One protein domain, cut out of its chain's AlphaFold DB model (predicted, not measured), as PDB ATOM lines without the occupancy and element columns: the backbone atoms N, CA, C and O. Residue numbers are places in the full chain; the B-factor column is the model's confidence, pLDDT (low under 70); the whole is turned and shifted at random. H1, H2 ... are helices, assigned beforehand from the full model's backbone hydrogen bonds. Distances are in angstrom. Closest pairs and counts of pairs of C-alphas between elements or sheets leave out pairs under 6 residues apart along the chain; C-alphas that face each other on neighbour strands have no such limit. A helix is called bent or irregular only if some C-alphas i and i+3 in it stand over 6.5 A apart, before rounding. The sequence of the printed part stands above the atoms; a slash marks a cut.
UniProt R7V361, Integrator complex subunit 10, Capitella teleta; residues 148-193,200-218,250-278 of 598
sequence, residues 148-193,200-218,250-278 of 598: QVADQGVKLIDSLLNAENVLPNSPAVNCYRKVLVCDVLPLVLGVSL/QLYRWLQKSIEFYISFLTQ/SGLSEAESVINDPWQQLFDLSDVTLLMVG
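AT A GLANCE: This is residues 148 to 193, 200 to 218 and 250 to 278 of the 598 residues of the protein "Integrator complex subunit 10" of Capitella teleta (UniProt R7V361). A helical hairpin, H1 and H2, packs through H2 on a second pair of side-by-side helices, H3 and H4, which run opposite ways and cross H2 steeply. H2 has H1 along one side and the H3-H4 pair on the other, and H1 does not reach that pair. The printed part has 94 residues with four named helices, in the order H1, H2, H3, H4, and no named strand; the class is all helix. The whole is compact, with a radius of gyration of the C-alphas of 12.9 A, and rounded, spanning 34 by 27 by 23 A.

HOW THE PARTS SIT: H1, residues 148 to 165, touches H2, residues 175 to 189, at a shallow tilt of 26 degrees, opposite ways; their closest C-alphas, those of Leu 160 and Tyr 176, are 5.7 A apart. The two form a helical hairpin. H2 is the hub, touching three helices. With residues 177 to 181 alone it touches residues 207 to 211 of H3, residues 200 to 217, at a steep tilt of 48 degrees, opposite ways; the closest C-alphas, those of Val 181 and Ser 208, are 5.7 A apart. H2 also touches H4, residues 262 to 277, at a steep tilt of 45 degrees, the same way, with the C-alphas of Pro 186 and Leu 269 closest at 6.3 A. H3 and H4 touch at a shallow tilt of 12 degrees, opposite ways; the closest C-alphas, those of Tyr 212 and Pro 262, are 6.2 A apart. H1 is apart from H3 and from H4. In H3 and H4 every O i to N i+4 pair is within hydrogen-bond range; in H1 12 of 14 are, and in H2 8 of 11.

IN THESE COORDINATES: H1 begins at C-alpha 148, (-25.483, 7.944, 21.407), and is 25.6 A long from first to last C-alpha. It is irregular, but only just: C-alphas 151 and 154 are 7.0 A apart. H2, 20.1 A long, is also only just irregular, with C-alphas 182 and 185 6.7 A apart. H3 is 25.6 A long and begins at C-alpha 200, (-33.196, 15.049, 37.889). H4, 22.7 A long, ends at C-alpha 277, (-43.435, 11.986, 34.196).

THE WHOLE: The two C-alphas farthest apart, those of Glu 254 and Gly 278, are 37.9 A apart. Residues 194 to 199 are not printed, with 11.7 A between C-alphas 193 and 200; residues 219 to 249 are not printed, with 14.1 A between C-alphas 218 and 250. The link from H1 to H2, 9 residues, is short, and residues 165 to 170, of which 165 belongs to H1, stand free. Residues 250 to 261 hold no named element. The mean pLDDT of the printed part is 80.4; it is under 70 at 11 residues, among them 168 to 170 and 217 to 218.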
ATOM      1  N   GLN A 148     -26.414   7.493  20.360       84.62
ATOM      2  CA  GLN A 148     -25.483   7.944  21.407       84.62
ATOM      3  C   GLN A 148     -26.142   8.860  22.445       84.62
ATOM      4  O   GLN A 148     -25.531   9.170  23.468       84.62
ATOM      5  N   VAL A 149     -27.379   9.311  22.205       83.69
ATOM      6  CA  VAL A 149     -28.067  10.260  23.091       83.69
ATOM      7  C   VAL A 149     -28.302   9.671  24.476       83.69
ATOM      8  O   VAL A 149     -28.104  10.369  25.469       83.69
ATOM      9  N   ALA A 150     -28.630   8.380  24.554       83.06
ATOM     10  CA  ALA A 150     -28.826   7.697  25.828       83.06
ATOM     11  C   ALA A 150     -27.542   7.613  26.669       83.06
ATOM     12  O   ALA A 150     -27.586   7.845  27.875       83.06
ATOM     13  N   ASP A 151     -26.401   7.350  26.029       83.06
ATOM     14  CA  ASP A 151     -25.140   7.077  26.726       83.06
ATOM     15  C   ASP A 151     -24.338   8.343  27.057       83.06
ATOM     16  O   ASP A 151     -23.646   8.401  28.079       83.06
ATOM     17  N   GLN A 152     -24.394   9.351  26.182       86.19
ATOM     18  CA  GLN A 152     -23.574  10.566  26.277       86.19
ATOM     19  C   GLN A 152     -24.381  11.810  26.657       86.19
ATOM     20  O   GLN A 152     -23.817  12.760  27.198       86.19
ATOM     21  N   GLY A 153     -25.698  11.814  26.430       85.31
ATOM     22  CA  GLY A 153     -26.553  12.972  26.694       85.31
ATOM     23  C   GLY A 153     -26.583  13.371  28.171       85.31
ATOM     24  O   GLY A 153     -26.346  14.529  28.503       85.31
ATOM     25  N   VAL A 154     -26.794  12.405  29.073       87.19
ATOM     26  CA  VAL A 154     -26.831  12.669  30.526       87.19
ATOM     27  C   VAL A 154     -25.461  13.112  31.050       87.19
ATOM     28  O   VAL A 154     -25.378  14.057  31.831       87.19
ATOM     29  N   LYS A 155     -24.370  12.508  30.558       87.62
ATOM     30  CA  LYS A 155     -22.995  12.892  30.928       87.62
ATOM     31  C   LYS A 155     -22.669  14.324  30.509       87.62
ATOM     32  O   LYS A 155     -22.034  15.055  31.266       87.62
ATOM     33  N   LEU A 156     -23.122  14.732  29.322       88.44
ATOM     34  CA  LEU A 156     -22.971  16.105  28.852       88.44
ATOM     35  C   LEU A 156     -23.730  17.089  29.750       88.44
ATOM     36  O   LEU A 156     -23.181  18.128  30.108       88.44
ATOM     37  N   ILE A 157     -24.960  16.750  30.152       88.69
ATOM     38  CA  ILE A 157     -25.740  17.568  31.090       88.69
ATOM     39  C   ILE A 157     -24.987  17.743  32.412       88.69
ATOM     40  O   ILE A 157     -24.836  18.870  32.881       88.69
ATOM     41  N   ASP A 158     -24.482  16.655  32.995       88.81
ATOM     42  CA  ASP A 158     -23.745  16.715  34.258       88.81
ATOM     43  C   ASP A 158     -22.444  17.524  34.125       88.81
ATOM     44  O   ASP A 158     -22.129  18.320  35.010       88.81
ATOM     45  N   SER A 159     -21.722  17.397  33.006       88.12
ATOM     46  CA  SER A 159     -20.523  18.202  32.721       88.12
ATOM     47  C   SER A 159     -20.838  19.704  32.662       88.12
ATOM     48  O   SER A 159     -20.180  20.503  33.333       88.12
ATOM     49  N   LEU A 160     -21.901  20.092  31.947       88.19
ATOM     50  CA  LEU A 160     -22.344  21.488  31.844       88.19
ATOM     51  C   LEU A 160     -22.808  22.054  33.194       88.19
ATOM     52  O   LEU A 160     -22.460  23.181  33.544       88.19
ATOM     53  N   LEU A 161     -23.557  21.269  33.976       87.50
ATOM     54  CA  LEU A 161     -23.988  21.663  35.321       87.50
ATOM     55  C   LEU A 161     -22.798  21.825  36.275       87.50
ATOM     56  O   LEU A 161     -22.777  22.753  37.083       87.50
ATOM     57  N   ASN A 162     -21.799  20.945  36.188       87.38
ATOM     58  CA  ASN A 162     -20.591  21.038  37.003       87.38
ATOM     59  C   ASN A 162     -19.759  22.268  36.634       87.38
ATOM     60  O   ASN A 162     -19.341  22.994  37.534       87.38
ATOM     61  N   ALA A 163     -19.574  22.546  35.341       85.19
ATOM     62  CA  ALA A 163     -18.862  23.737  34.879       85.19
ATOM     63  C   ALA A 163     -19.542  25.036  35.329       85.19
ATOM     64  O   ALA A 163     -18.870  25.985  35.729       85.19
ATOM     65  N   GLU A 164     -20.876  25.060  35.343       84.50
ATOM     66  CA  GLU A 164     -21.633  26.188  35.876       84.50
ATOM     67  C   GLU A 164     -21.415  26.380  37.388       84.50
ATOM     68  O   GLU A 164     -21.224  27.508  37.838       84.50
ATOM     69  N   ASN A 165     -21.409  25.300  38.177       81.94
ATOM     70  CA  ASN A 165     -21.244  25.375  39.635       81.94
ATOM     71  C   ASN A 165     -19.851  25.858  40.074       81.94
ATOM     72  O   ASN A 165     -19.704  26.369  41.183       81.94
ATOM     73  N   VAL A 166     -18.832  25.691  39.226       78.62
ATOM     74  CA  VAL A 166     -17.459  26.152  39.495       78.62
ATOM     75  C   VAL A 166     -17.353  27.684  39.447       78.62
ATOM     76  O   VAL A 166     -16.439  28.246  40.047       78.62
ATOM     77  N   LEU A 167     -18.292  28.375  38.791       70.75
ATOM     78  CA  LEU A 167     -18.353  29.837  38.725       70.75
ATOM     79  C   LEU A 167     -19.210  30.392  39.883       70.75
ATOM     80  O   LEU A 167     -20.443  30.379  39.792       70.75
ATOM     81  N   PRO A 168     -18.608  30.910  40.974       57.59
ATOM     82  CA  PRO A 168     -19.377  31.510  42.060       57.59
ATOM     83  C   PRO A 168     -20.174  32.719  41.545       57.59
ATOM     84  O   PRO A 168     -19.628  33.593  40.877       57.59
ATOM     85  N   ASN A 169     -21.467  32.770  41.879       62.44
ATOM     86  CA  ASN A 169     -22.416  33.825  41.488       62.44
ATOM     87  C   ASN A 169     -22.676  33.969  39.974       62.44
ATOM     88  O   ASN A 169     -23.008  35.064  39.515       62.44
ATOM     89  N   SER A 170     -22.565  32.887  39.195       65.56
ATOM     90  CA  SER A 170     -22.932  32.915  37.773       65.56
ATOM     91  C   SER A 170     -24.392  33.372  37.576       65.56
ATOM     92  O   SER A 170     -25.292  32.834  38.237       65.56
ATOM     93  N   PRO A 171     -24.662  34.350  36.685       75.81
ATOM     94  CA  PRO A 171     -26.026  34.752  36.366       75.81
ATOM     95  C   PRO A 171     -26.805  33.574  35.771       75.81
ATOM     96  O   PRO A 171     -26.245  32.703  35.104       75.81
ATOM     97  N   ALA A 172     -28.127  33.566  35.968       76.56
ATOM     98  CA  ALA A 172     -28.993  32.528  35.406       76.56
ATOM     99  C   ALA A 172     -28.926  32.466  33.869       76.56
ATOM    100  O   ALA A 172     -29.164  31.405  33.306       76.56
ATOM    101  N   VAL A 173     -28.566  33.565  33.199       82.06
ATOM    102  CA  VAL A 173     -28.264  33.599  31.761       82.06
ATOM    103  C   VAL A 173     -26.755  33.507  31.577       82.06
ATOM    104  O   VAL A 173     -26.038  34.483  31.780       82.06
ATOM    105  N   ASN A 174     -26.273  32.331  31.193       85.25
ATOM    106  CA  ASN A 174     -24.865  32.083  30.901       85.25
ATOM    107  C   ASN A 174     -24.714  31.103  29.731       85.25
ATOM    108  O   ASN A 174     -25.683  30.464  29.313       85.25
ATOM    109  N   CYS A 175     -23.493  30.992  29.202       85.50
ATOM    110  CA  CYS A 175     -23.191  30.158  28.041       85.50
ATOM    111  C   CYS A 175     -23.504  28.670  28.274       85.50
ATOM    112  O   CYS A 175     -24.164  28.056  27.435       85.50
ATOM    113  N   TYR A 176     -23.121  28.111  29.427       87.12
ATOM    114  CA  TYR A 176     -23.348  26.701  29.757       87.12
ATOM    115  C   TYR A 176     -24.836  26.366  29.862       87.12
ATOM    116  O   TYR A 176     -25.292  25.374  29.295       87.12
ATOM    117  N   ARG A 177     -25.615  27.212  30.546       86.81
ATOM    118  CA  ARG A 177     -27.053  27.015  30.731       86.81
ATOM    119  C   ARG A 177     -27.819  27.222  29.432       86.81
ATOM    120  O   ARG A 177     -28.769  26.490  29.188       86.81
ATOM    121  N   LYS A 178     -27.371  28.134  28.564       88.56
ATOM    122  CA  LYS A 178     -27.955  28.301  27.230       88.56
ATOM    123  C   LYS A 178     -27.770  27.048  26.374       88.56
ATOM    124  O   LYS A 178     -28.742  26.543  25.825       88.56
ATOM    125  N   VAL A 179     -26.551  26.507  26.315       86.94
ATOM    126  CA  VAL A 179     -26.260  25.249  25.601       86.94
ATOM    127  C   VAL A 179     -27.051  24.085  26.207       86.94
ATOM    128  O   VAL A 179     -27.677  23.310  25.487       86.94
ATOM    129  N   LEU A 180     -27.092  23.988  27.536       88.69
ATOM    130  CA  LEU A 180     -27.865  22.967  28.239       88.69
ATOM    131  C   LEU A 180     -29.354  23.017  27.866       88.69
ATOM    132  O   LEU A 180     -29.927  21.997  27.496       88.69
ATOM    133  N   VAL A 181     -29.977  24.188  27.980       89.12
ATOM    134  CA  VAL A 181     -31.434  24.346  27.912       89.12
ATOM    135  C   VAL A 181     -31.951  24.414  26.475       89.12
ATOM    136  O   VAL A 181     -32.986  23.820  26.185       89.12
ATOM    137  N   CYS A 182     -31.245  25.098  25.574       87.12
ATOM    138  CA  CYS A 182     -31.696  25.287  24.195       87.12
ATOM    139  C   CYS A 182     -31.208  24.188  23.243       87.12
ATOM    140  O   CYS A 182     -31.889  23.894  22.265       87.12
ATOM    141  N   ASP A 183     -30.040  23.587  23.497       86.31
ATOM    142  CA  ASP A 183     -29.411  22.664  22.545       86.31
ATOM    143  C   ASP A 183     -29.384  21.207  23.043       86.31
ATOM    144  O   ASP A 183     -29.647  20.298  22.257       86.31
ATOM    145  N   VAL A 184     -29.080  20.961  24.324       88.69
ATOM    146  CA  VAL A 184     -28.907  19.596  24.865       88.69
ATOM    147  C   VAL A 184     -30.223  18.987  25.348       88.69
ATOM    148  O   VAL A 184     -30.576  17.889  24.919       88.69
ATOM    149  N   LEU A 185     -30.964  19.669  26.229       89.12
ATOM    150  CA  LEU A 185     -32.193  19.133  26.828       89.12
ATOM    151  C   LEU A 185     -33.258  18.736  25.791       89.12
ATOM    152  O   LEU A 185     -33.796  17.639  25.940       89.12
ATOM    153  N   PRO A 186     -33.526  19.512  24.720       88.69
ATOM    154  CA  PRO A 186     -34.490  19.105  23.695       88.69
ATOM    155  C   PRO A 186     -34.112  17.793  22.992       88.69
ATOM    156  O   PRO A 186     -34.984  16.993  22.663       88.69
ATOM    157  N   LEU A 187     -32.811  17.536  22.800       85.31
ATOM    158  CA  LEU A 187     -32.320  16.289  22.200       85.31
ATOM    159  C   LEU A 187     -32.424  15.114  23.175       85.31
ATOM    160  O   LEU A 187     -32.836  14.024  22.788       85.31
ATOM    161  N   VAL A 188     -32.045  15.335  24.435       86.19
ATOM    162  CA  VAL A 188     -31.999  14.293  25.470       86.19
ATOM    163  C   VAL A 188     -33.407  13.861  25.877       86.19
ATOM    164  O   VAL A 188     -33.690  12.667  25.919       86.19
ATOM    165  N   LEU A 189     -34.312  14.811  26.116       83.69
ATOM    166  CA  LEU A 189     -35.695  14.530  26.515       83.69
ATOM    167  C   LEU A 189     -36.533  13.923  25.376       83.69
ATOM    168  O   LEU A 189     -37.521  13.242  25.637       83.69
ATOM    169  N   GLY A 190     -36.127  14.124  24.117       79.56
ATOM    170  CA  GLY A 190     -36.768  13.510  22.951       79.56
ATOM    171  C   GLY A 190     -36.559  11.993  22.835       79.56
ATOM    172  O   GLY A 190     -37.207  11.348  22.011       79.56
ATOM    173  N   VAL A 191     -35.673  11.406  23.647       81.25
ATOM    174  CA  VAL A 191     -35.375   9.968  23.663       81.25
ATOM    175  C   VAL A 191     -35.865   9.352  24.975       81.25
ATOM    176  O   VAL A 191     -35.802   9.965  26.037       81.25
ATOM    177  N   SER A 192     -36.357   8.110  24.929       69.38
ATOM    178  CA  SER A 192     -36.727   7.382  26.148       69.38
ATOM    179  C   SER A 192     -35.470   7.037  26.955       69.38
ATOM    180  O   SER A 192     -34.632   6.259  26.500       69.38
ATOM    181  N   LEU A 193     -35.338   7.622  28.149       72.94
ATOM    182  CA  LEU A 193     -34.181   7.445  29.030       72.94
ATOM    183  C   LEU A 193     -34.586   6.737  30.332       72.94
ATOM    184  O   LEU A 193     -35.001   7.400  31.283       72.94
ATOM    185  N   GLN A 200     -34.040  14.432  38.916       84.31
ATOM    186  CA  GLN A 200     -33.196  15.049  37.889       84.31
ATOM    187  C   GLN A 200     -34.040  15.837  36.886       84.31
ATOM    188  O   GLN A 200     -33.709  16.991  36.629       84.31
ATOM    189  N   LEU A 201     -35.164  15.279  36.421       83.00
ATOM    190  CA  LEU A 201     -36.091  15.978  35.519       83.00
ATOM    191  C   LEU A 201     -36.562  17.313  36.108       83.00
ATOM    192  O   LEU A 201     -36.463  18.348  35.452       83.00
ATOM    193  N   TYR A 202     -36.981  17.328  37.377       79.81
ATOM    194  CA  TYR A 202     -37.396  18.567  38.042       79.81
ATOM    195  C   TYR A 202     -36.264  19.580  38.183       79.81
ATOM    196  O   TYR A 202     -36.489  20.779  38.038       79.81
ATOM    197  N   ARG A 203     -35.033  19.117  38.430       84.00
ATOM    198  CA  ARG A 203     -33.864  20.001  38.479       84.00
ATOM    199  C   ARG A 203     -33.604  20.646  37.116       84.00
ATOM    200  O   ARG A 203     -33.325  21.840  37.064       84.00
ATOM    201  N   TRP A 204     -33.684  19.877  36.032       87.62
ATOM    202  CA  TRP A 204     -33.485  20.386  34.672       87.62
ATOM    203  C   TRP A 204     -34.576  21.377  34.277       87.62
ATOM    204  O   TRP A 204     -34.279  22.450  33.751       87.62
ATOM    205  N   LEU A 205     -35.826  21.066  34.617       84.19
ATOM    206  CA  LEU A 205     -36.958  21.955  34.405       84.19
ATOM    207  C   LEU A 205     -36.792  23.272  35.173       84.19
ATOM    208  O   LEU A 205     -36.926  24.338  34.583       84.19
ATOM    209  N   GLN A 206     -36.433  23.216  36.458       82.56
ATOM    210  CA  GLN A 206     -36.197  24.413  37.267       82.56
ATOM    211  C   GLN A 206     -35.120  25.311  36.638       82.56
ATOM    212  O   GLN A 206     -35.325  26.514  36.491       82.56
ATOM    213  N   LYS A 207     -33.991  24.727  36.211       85.12
ATOM    214  CA  LYS A 207     -32.909  25.462  35.535       85.12
ATOM    215  C   LYS A 207     -33.363  26.077  34.210       85.12
ATOM    216  O   LYS A 207     -32.954  27.193  33.900       85.12
ATOM    217  N   SER A 208     -34.220  25.378  33.466       87.50
ATOM    218  CA  SER A 208     -34.789  25.856  32.201       87.50
ATOM    219  C   SER A 208     -35.714  27.051  32.421       87.50
ATOM    220  O   SER A 208     -35.551  28.083  31.774       87.50
ATOM    221  N   ILE A 209     -36.623  26.948  33.393       81.44
ATOM    222  CA  ILE A 209     -37.528  28.028  33.800       81.44
ATOM    223  C   ILE A 209     -36.724  29.255  34.256       81.44
ATOM    224  O   ILE A 209     -36.950  30.358  33.762       81.44
ATOM    225  N   GLU A 210     -35.744  29.074  35.149       82.12
ATOM    226  CA  GLU A 210     -34.868  30.160  35.613       82.12
ATOM    227  C   GLU A 210     -34.133  30.843  34.448       82.12
ATOM    228  O   GLU A 210     -34.049  32.072  34.418       82.12
ATOM    229  N   PHE A 211     -33.616  30.064  33.489       85.44
ATOM    230  CA  PHE A 211     -32.879  30.568  32.327       85.44
ATOM    231  C   PHE A 211     -33.758  31.409  31.401       85.44
ATOM    232  O   PHE A 211     -33.465  32.588  31.201       85.44
ATOM    233  N   TYR A 212     -34.835  30.827  30.860       81.31
ATOM    234  CA  TYR A 212     -35.678  31.500  29.867       81.31
ATOM    235  C   TYR A 212     -36.285  32.779  30.425       81.31
ATOM    236  O   TYR A 212     -36.401  33.780  29.723       81.31
ATOM    237  N   ILE A 213     -36.614  32.787  31.711       76.62
ATOM    238  CA  ILE A 213     -37.283  33.927  32.323       76.62
ATOM    239  C   ILE A 213     -36.298  35.009  32.696       76.62
ATOM    240  O   ILE A 213     -36.580  36.182  32.475       76.62
ATOM    241  N   SER A 214     -35.113  34.644  33.179       78.75
ATOM    242  CA  SER A 214     -34.035  35.617  33.344       78.75
ATOM    243  C   SER A 214     -33.649  36.231  31.992       78.75
ATOM    244  O   SER A 214     -33.486  37.442  31.896       78.75
ATOM    245  N   PHE A 215     -33.612  35.434  30.920       77.69
ATOM    246  CA  PHE A 215     -33.381  35.914  29.555       77.69
ATOM    247  C   PHE A 215     -34.492  36.860  29.070       77.69
ATOM    248  O   PHE A 215     -34.225  37.863  28.408       77.69
ATOM    249  N   LEU A 216     -35.746  36.591  29.440       73.62
ATOM    250  CA  LEU A 216     -36.912  37.422  29.124       73.62
ATOM    251  C   LEU A 216     -37.048  38.672  30.007       73.62
ATOM    252  O   LEU A 216     -37.658  39.652  29.583       73.62
ATOM    253  N   THR A 217     -36.449  38.696  31.193       69.06
ATOM    254  CA  THR A 217     -36.587  39.802  32.158       69.06
ATOM    255  C   THR A 217     -35.385  40.743  32.215       69.06
ATOM    256  O   THR A 217     -35.491  41.819  32.799       69.06
ATOM    257  N   GLN A 218     -34.260  40.397  31.582       67.62
ATOM    258  CA  GLN A 218     -33.111  41.299  31.445       67.62
ATOM    259  C   GLN A 218     -33.498  42.590  30.712       67.62
ATOM    260  O   GLN A 218     -34.172  42.543  29.689       67.62
ATOM    261  N   SER A 250     -22.010  36.220  27.431       66.69
ATOM    262  CA  SER A 250     -20.556  36.091  27.553       66.69
ATOM    263  C   SER A 250     -20.094  34.656  27.253       66.69
ATOM    264  O   SER A 250     -20.629  33.686  27.788       66.69
ATOM    265  N   GLY A 251     -19.092  34.520  26.379       64.25
ATOM    266  CA  GLY A 251     -18.544  33.223  25.958       64.25
ATOM    267  C   GLY A 251     -19.211  32.596  24.726       64.25
ATOM    268  O   GLY A 251     -18.782  31.524  24.302       64.25
ATOM    269  N   LEU A 252     -20.214  33.250  24.131       74.94
ATOM    270  CA  LEU A 252     -20.855  32.830  22.881       74.94
ATOM    271  C   LEU A 252     -20.718  33.903  21.798       74.94
ATOM    272  O   LEU A 252     -20.543  35.084  22.091       74.94
ATOM    273  N   SER A 253     -20.799  33.492  20.531       71.69
ATOM    274  CA  SER A 253     -20.916  34.440  19.416       71.69
ATOM    275  C   SER A 253     -22.288  35.131  19.403       71.69
ATOM    276  O   SER A 253     -23.251  34.655  20.012       71.69
ATOM    277  N   GLU A 254     -22.413  36.243  18.670       65.88
ATOM    278  CA  GLU A 254     -23.704  36.930  18.507       65.88
ATOM    279  C   GLU A 254     -24.768  36.011  17.893       65.88
ATOM    280  O   GLU A 254     -25.908  36.016  18.347       65.88
ATOM    281  N   ALA A 255     -24.395  35.175  16.916       68.19
ATOM    282  CA  ALA A 255     -25.297  34.208  16.290       68.19
ATOM    283  C   ALA A 255     -25.744  33.117  17.276       68.19
ATOM    284  O   ALA A 255     -26.921  32.768  17.324       68.19
ATOM    285  N   GLU A 256     -24.825  32.619  18.110       71.62
ATOM    286  CA  GLU A 256     -25.137  31.634  19.149       71.62
ATOM    287  C   GLU A 256     -25.931  32.230  20.318       71.62
ATOM    288  O   GLU A 256     -26.490  31.471  21.102       71.62
ATOM    289  N   SER A 257     -25.989  33.550  20.477       75.12
ATOM    290  CA  SER A 257     -26.717  34.188  21.584       75.12
ATOM    291  C   SER A 257     -28.193  34.469  21.267       75.12
ATOM    292  O   SER A 257     -28.958  34.832  22.160       75.12
ATOM    293  N   VAL A 258     -28.617  34.291  20.012       75.94
ATOM    294  CA  VAL A 258     -30.007  34.508  19.585       75.94
ATOM    295  C   VAL A 258     -30.882  33.312  19.962       75.94
ATOM    296  O   VAL A 258     -30.572  32.170  19.629       75.94
ATOM    297  N   ILE A 259     -32.016  33.590  20.610       78.12
ATOM    298  CA  ILE A 259     -33.068  32.606  20.891       78.12
ATOM    299  C   ILE A 259     -34.341  33.052  20.174       78.12
ATOM    300  O   ILE A 259     -34.832  34.163  20.386       78.12
ATOM    301  N   ASN A 260     -34.865  32.176  19.318       73.88
ATOM    302  CA  ASN A 260     -36.132  32.383  18.628       73.88
ATOM    303  C   ASN A 260     -37.268  31.840  19.494       73.88
ATOM    304  O   ASN A 260     -37.240  30.669  19.855       73.88
ATOM    305  N   ASP A 261     -38.248  32.691  19.795       74.06
ATOM    306  CA  ASP A 261     -39.441  32.361  20.585       74.06
ATOM    307  C   ASP A 261     -39.152  31.592  21.900       74.06
ATOM    308  O   ASP A 261     -39.454  30.404  22.034       74.06
ATOM    309  N   PRO A 262     -38.537  32.258  22.896       77.75
ATOM    310  CA  PRO A 262     -38.137  31.623  24.155       77.75
ATOM    311  C   PRO A 262     -39.310  31.030  24.955       77.75
ATOM    312  O   PRO A 262     -39.097  30.098  25.728       77.75
ATOM    313  N   TRP A 263     -40.536  31.545  24.788       78.12
ATOM    314  CA  TRP A 263     -41.716  30.996  25.463       78.12
ATOM    315  C   TRP A 263     -42.107  29.642  24.882       78.12
ATOM    316  O   TRP A 263     -42.282  28.698  25.649       78.12
ATOM    317  N   GLN A 264     -42.179  29.520  23.553       81.25
ATOM    318  CA  GLN A 264     -42.489  28.235  22.920       81.25
ATOM    319  C   GLN A 264     -41.424  27.184  23.227       81.25
ATOM    320  O   GLN A 264     -41.771  26.077  23.618       81.25
ATOM    321  N   GLN A 265     -40.135  27.540  23.188       83.00
ATOM    322  CA  GLN A 265     -39.071  26.591  23.548       83.00
ATOM    323  C   GLN A 265     -39.167  26.104  25.003       83.00
ATOM    324  O   GLN A 265     -38.880  24.940  25.289       83.00
ATOM    325  N   LEU A 266     -39.573  26.976  25.936       83.88
ATOM    326  CA  LEU A 266     -39.839  26.580  27.318       83.88
ATOM    327  C   LEU A 266     -41.051  25.643  27.406       83.88
ATOM    328  O   LEU A 266     -40.991  24.654  28.138       83.88
ATOM    329  N   PHE A 267     -42.131  25.943  26.677       82.75
ATOM    330  CA  PHE A 267     -43.344  25.129  26.679       82.75
ATOM    331  C   PHE A 267     -43.111  23.750  26.069       82.75
ATOM    332  O   PHE A 267     -43.406  22.762  26.740       82.75
ATOM    333  N   ASP A 268     -42.457  23.664  24.913       84.12
ATOM    334  CA  ASP A 268     -42.080  22.399  24.277       84.12
ATOM    335  C   ASP A 268     -41.244  21.524  25.225       84.12
ATOM    336  O   ASP A 268     -41.525  20.340  25.427       84.12
ATOM    337  N   LEU A 269     -40.237  22.117  25.880       83.88
ATOM    338  CA  LEU A 269     -39.404  21.411  26.855       83.88
ATOM    339  C   LEU A 269     -40.223  20.941  28.063       83.88
ATOM    340  O   LEU A 269     -40.023  19.830  28.570       83.88
ATOM    341  N   SER A 270     -41.150  21.774  28.531       81.06
ATOM    342  CA  SER A 270     -42.014  21.448  29.660       81.06
ATOM    343  C   SER A 270     -43.009  20.333  29.330       81.06
ATOM    344  O   SER A 270     -43.180  19.427  30.145       81.06
ATOM    345  N   ASP A 271     -43.565  20.316  28.119       80.31
ATOM    346  CA  ASP A 271     -44.514  19.304  27.655       80.31
ATOM    347  C   ASP A 271     -43.849  17.936  27.514       80.31
ATOM    348  O   ASP A 271     -44.386  16.928  27.983       80.31
ATOM    349  N   VAL A 272     -42.637  17.889  26.951       81.62
ATOM    350  CA  VAL A 272     -41.862  16.641  26.875       81.62
ATOM    351  C   VAL A 272     -41.504  16.145  28.280       81.62
ATOM    352  O   VAL A 272     -41.634  14.955  28.571       81.62
ATOM    353  N   THR A 273     -41.123  17.049  29.189       79.50
ATOM    354  CA  THR A 273     -40.831  16.692  30.588       79.50
ATOM    355  C   THR A 273     -42.068  16.120  31.291       79.50
ATOM    356  O   THR A 273     -41.973  15.107  31.986       79.50
ATOM    357  N   LEU A 274     -43.242  16.724  31.089       77.06
ATOM    358  CA  LEU A 274     -44.518  16.244  31.628       77.06
ATOM    359  C   LEU A 274     -44.881  14.864  31.074       77.06
ATOM    360  O   LEU A 274     -45.288  13.982  31.836       77.06
ATOM    361  N   LEU A 275     -44.669  14.643  29.775       78.50
ATOM    362  CA  LEU A 275     -44.897  13.350  29.137       78.50
ATOM    363  C   LEU A 275     -44.020  12.250  29.750       78.50
ATOM    364  O   LEU A 275     -44.510  11.149  30.003       78.50
ATOM    365  N   MET A 276     -42.748  12.549  30.043       74.31
ATOM    366  CA  MET A 276     -41.831  11.607  30.701       74.31
ATOM    367  C   MET A 276     -42.242  11.271  32.139       74.31
ATOM    368  O   MET A 276     -42.011  10.153  32.592       74.31
ATOM    369  N   VAL A 277     -42.878  12.208  32.847       72.31
ATOM    370  CA  VAL A 277     -43.435  11.986  34.196       72.31
ATOM    371  C   VAL A 277     -44.766  11.209  34.141       72.31
ATOM    372  O   VAL A 277     -45.247  10.739  35.169       72.31
ATOM    373  N   GLY A 278     -45.336  11.006  32.947       69.25
ATOM    374  CA  GLY A 278     -46.543  10.203  32.721       69.25
ATOM    375  C   GLY A 278     -47.814  11.012  32.455       69.25
ATOM    376  O   GLY A 278     -48.890  10.423  32.346       69.25
TER     377      GLY A 278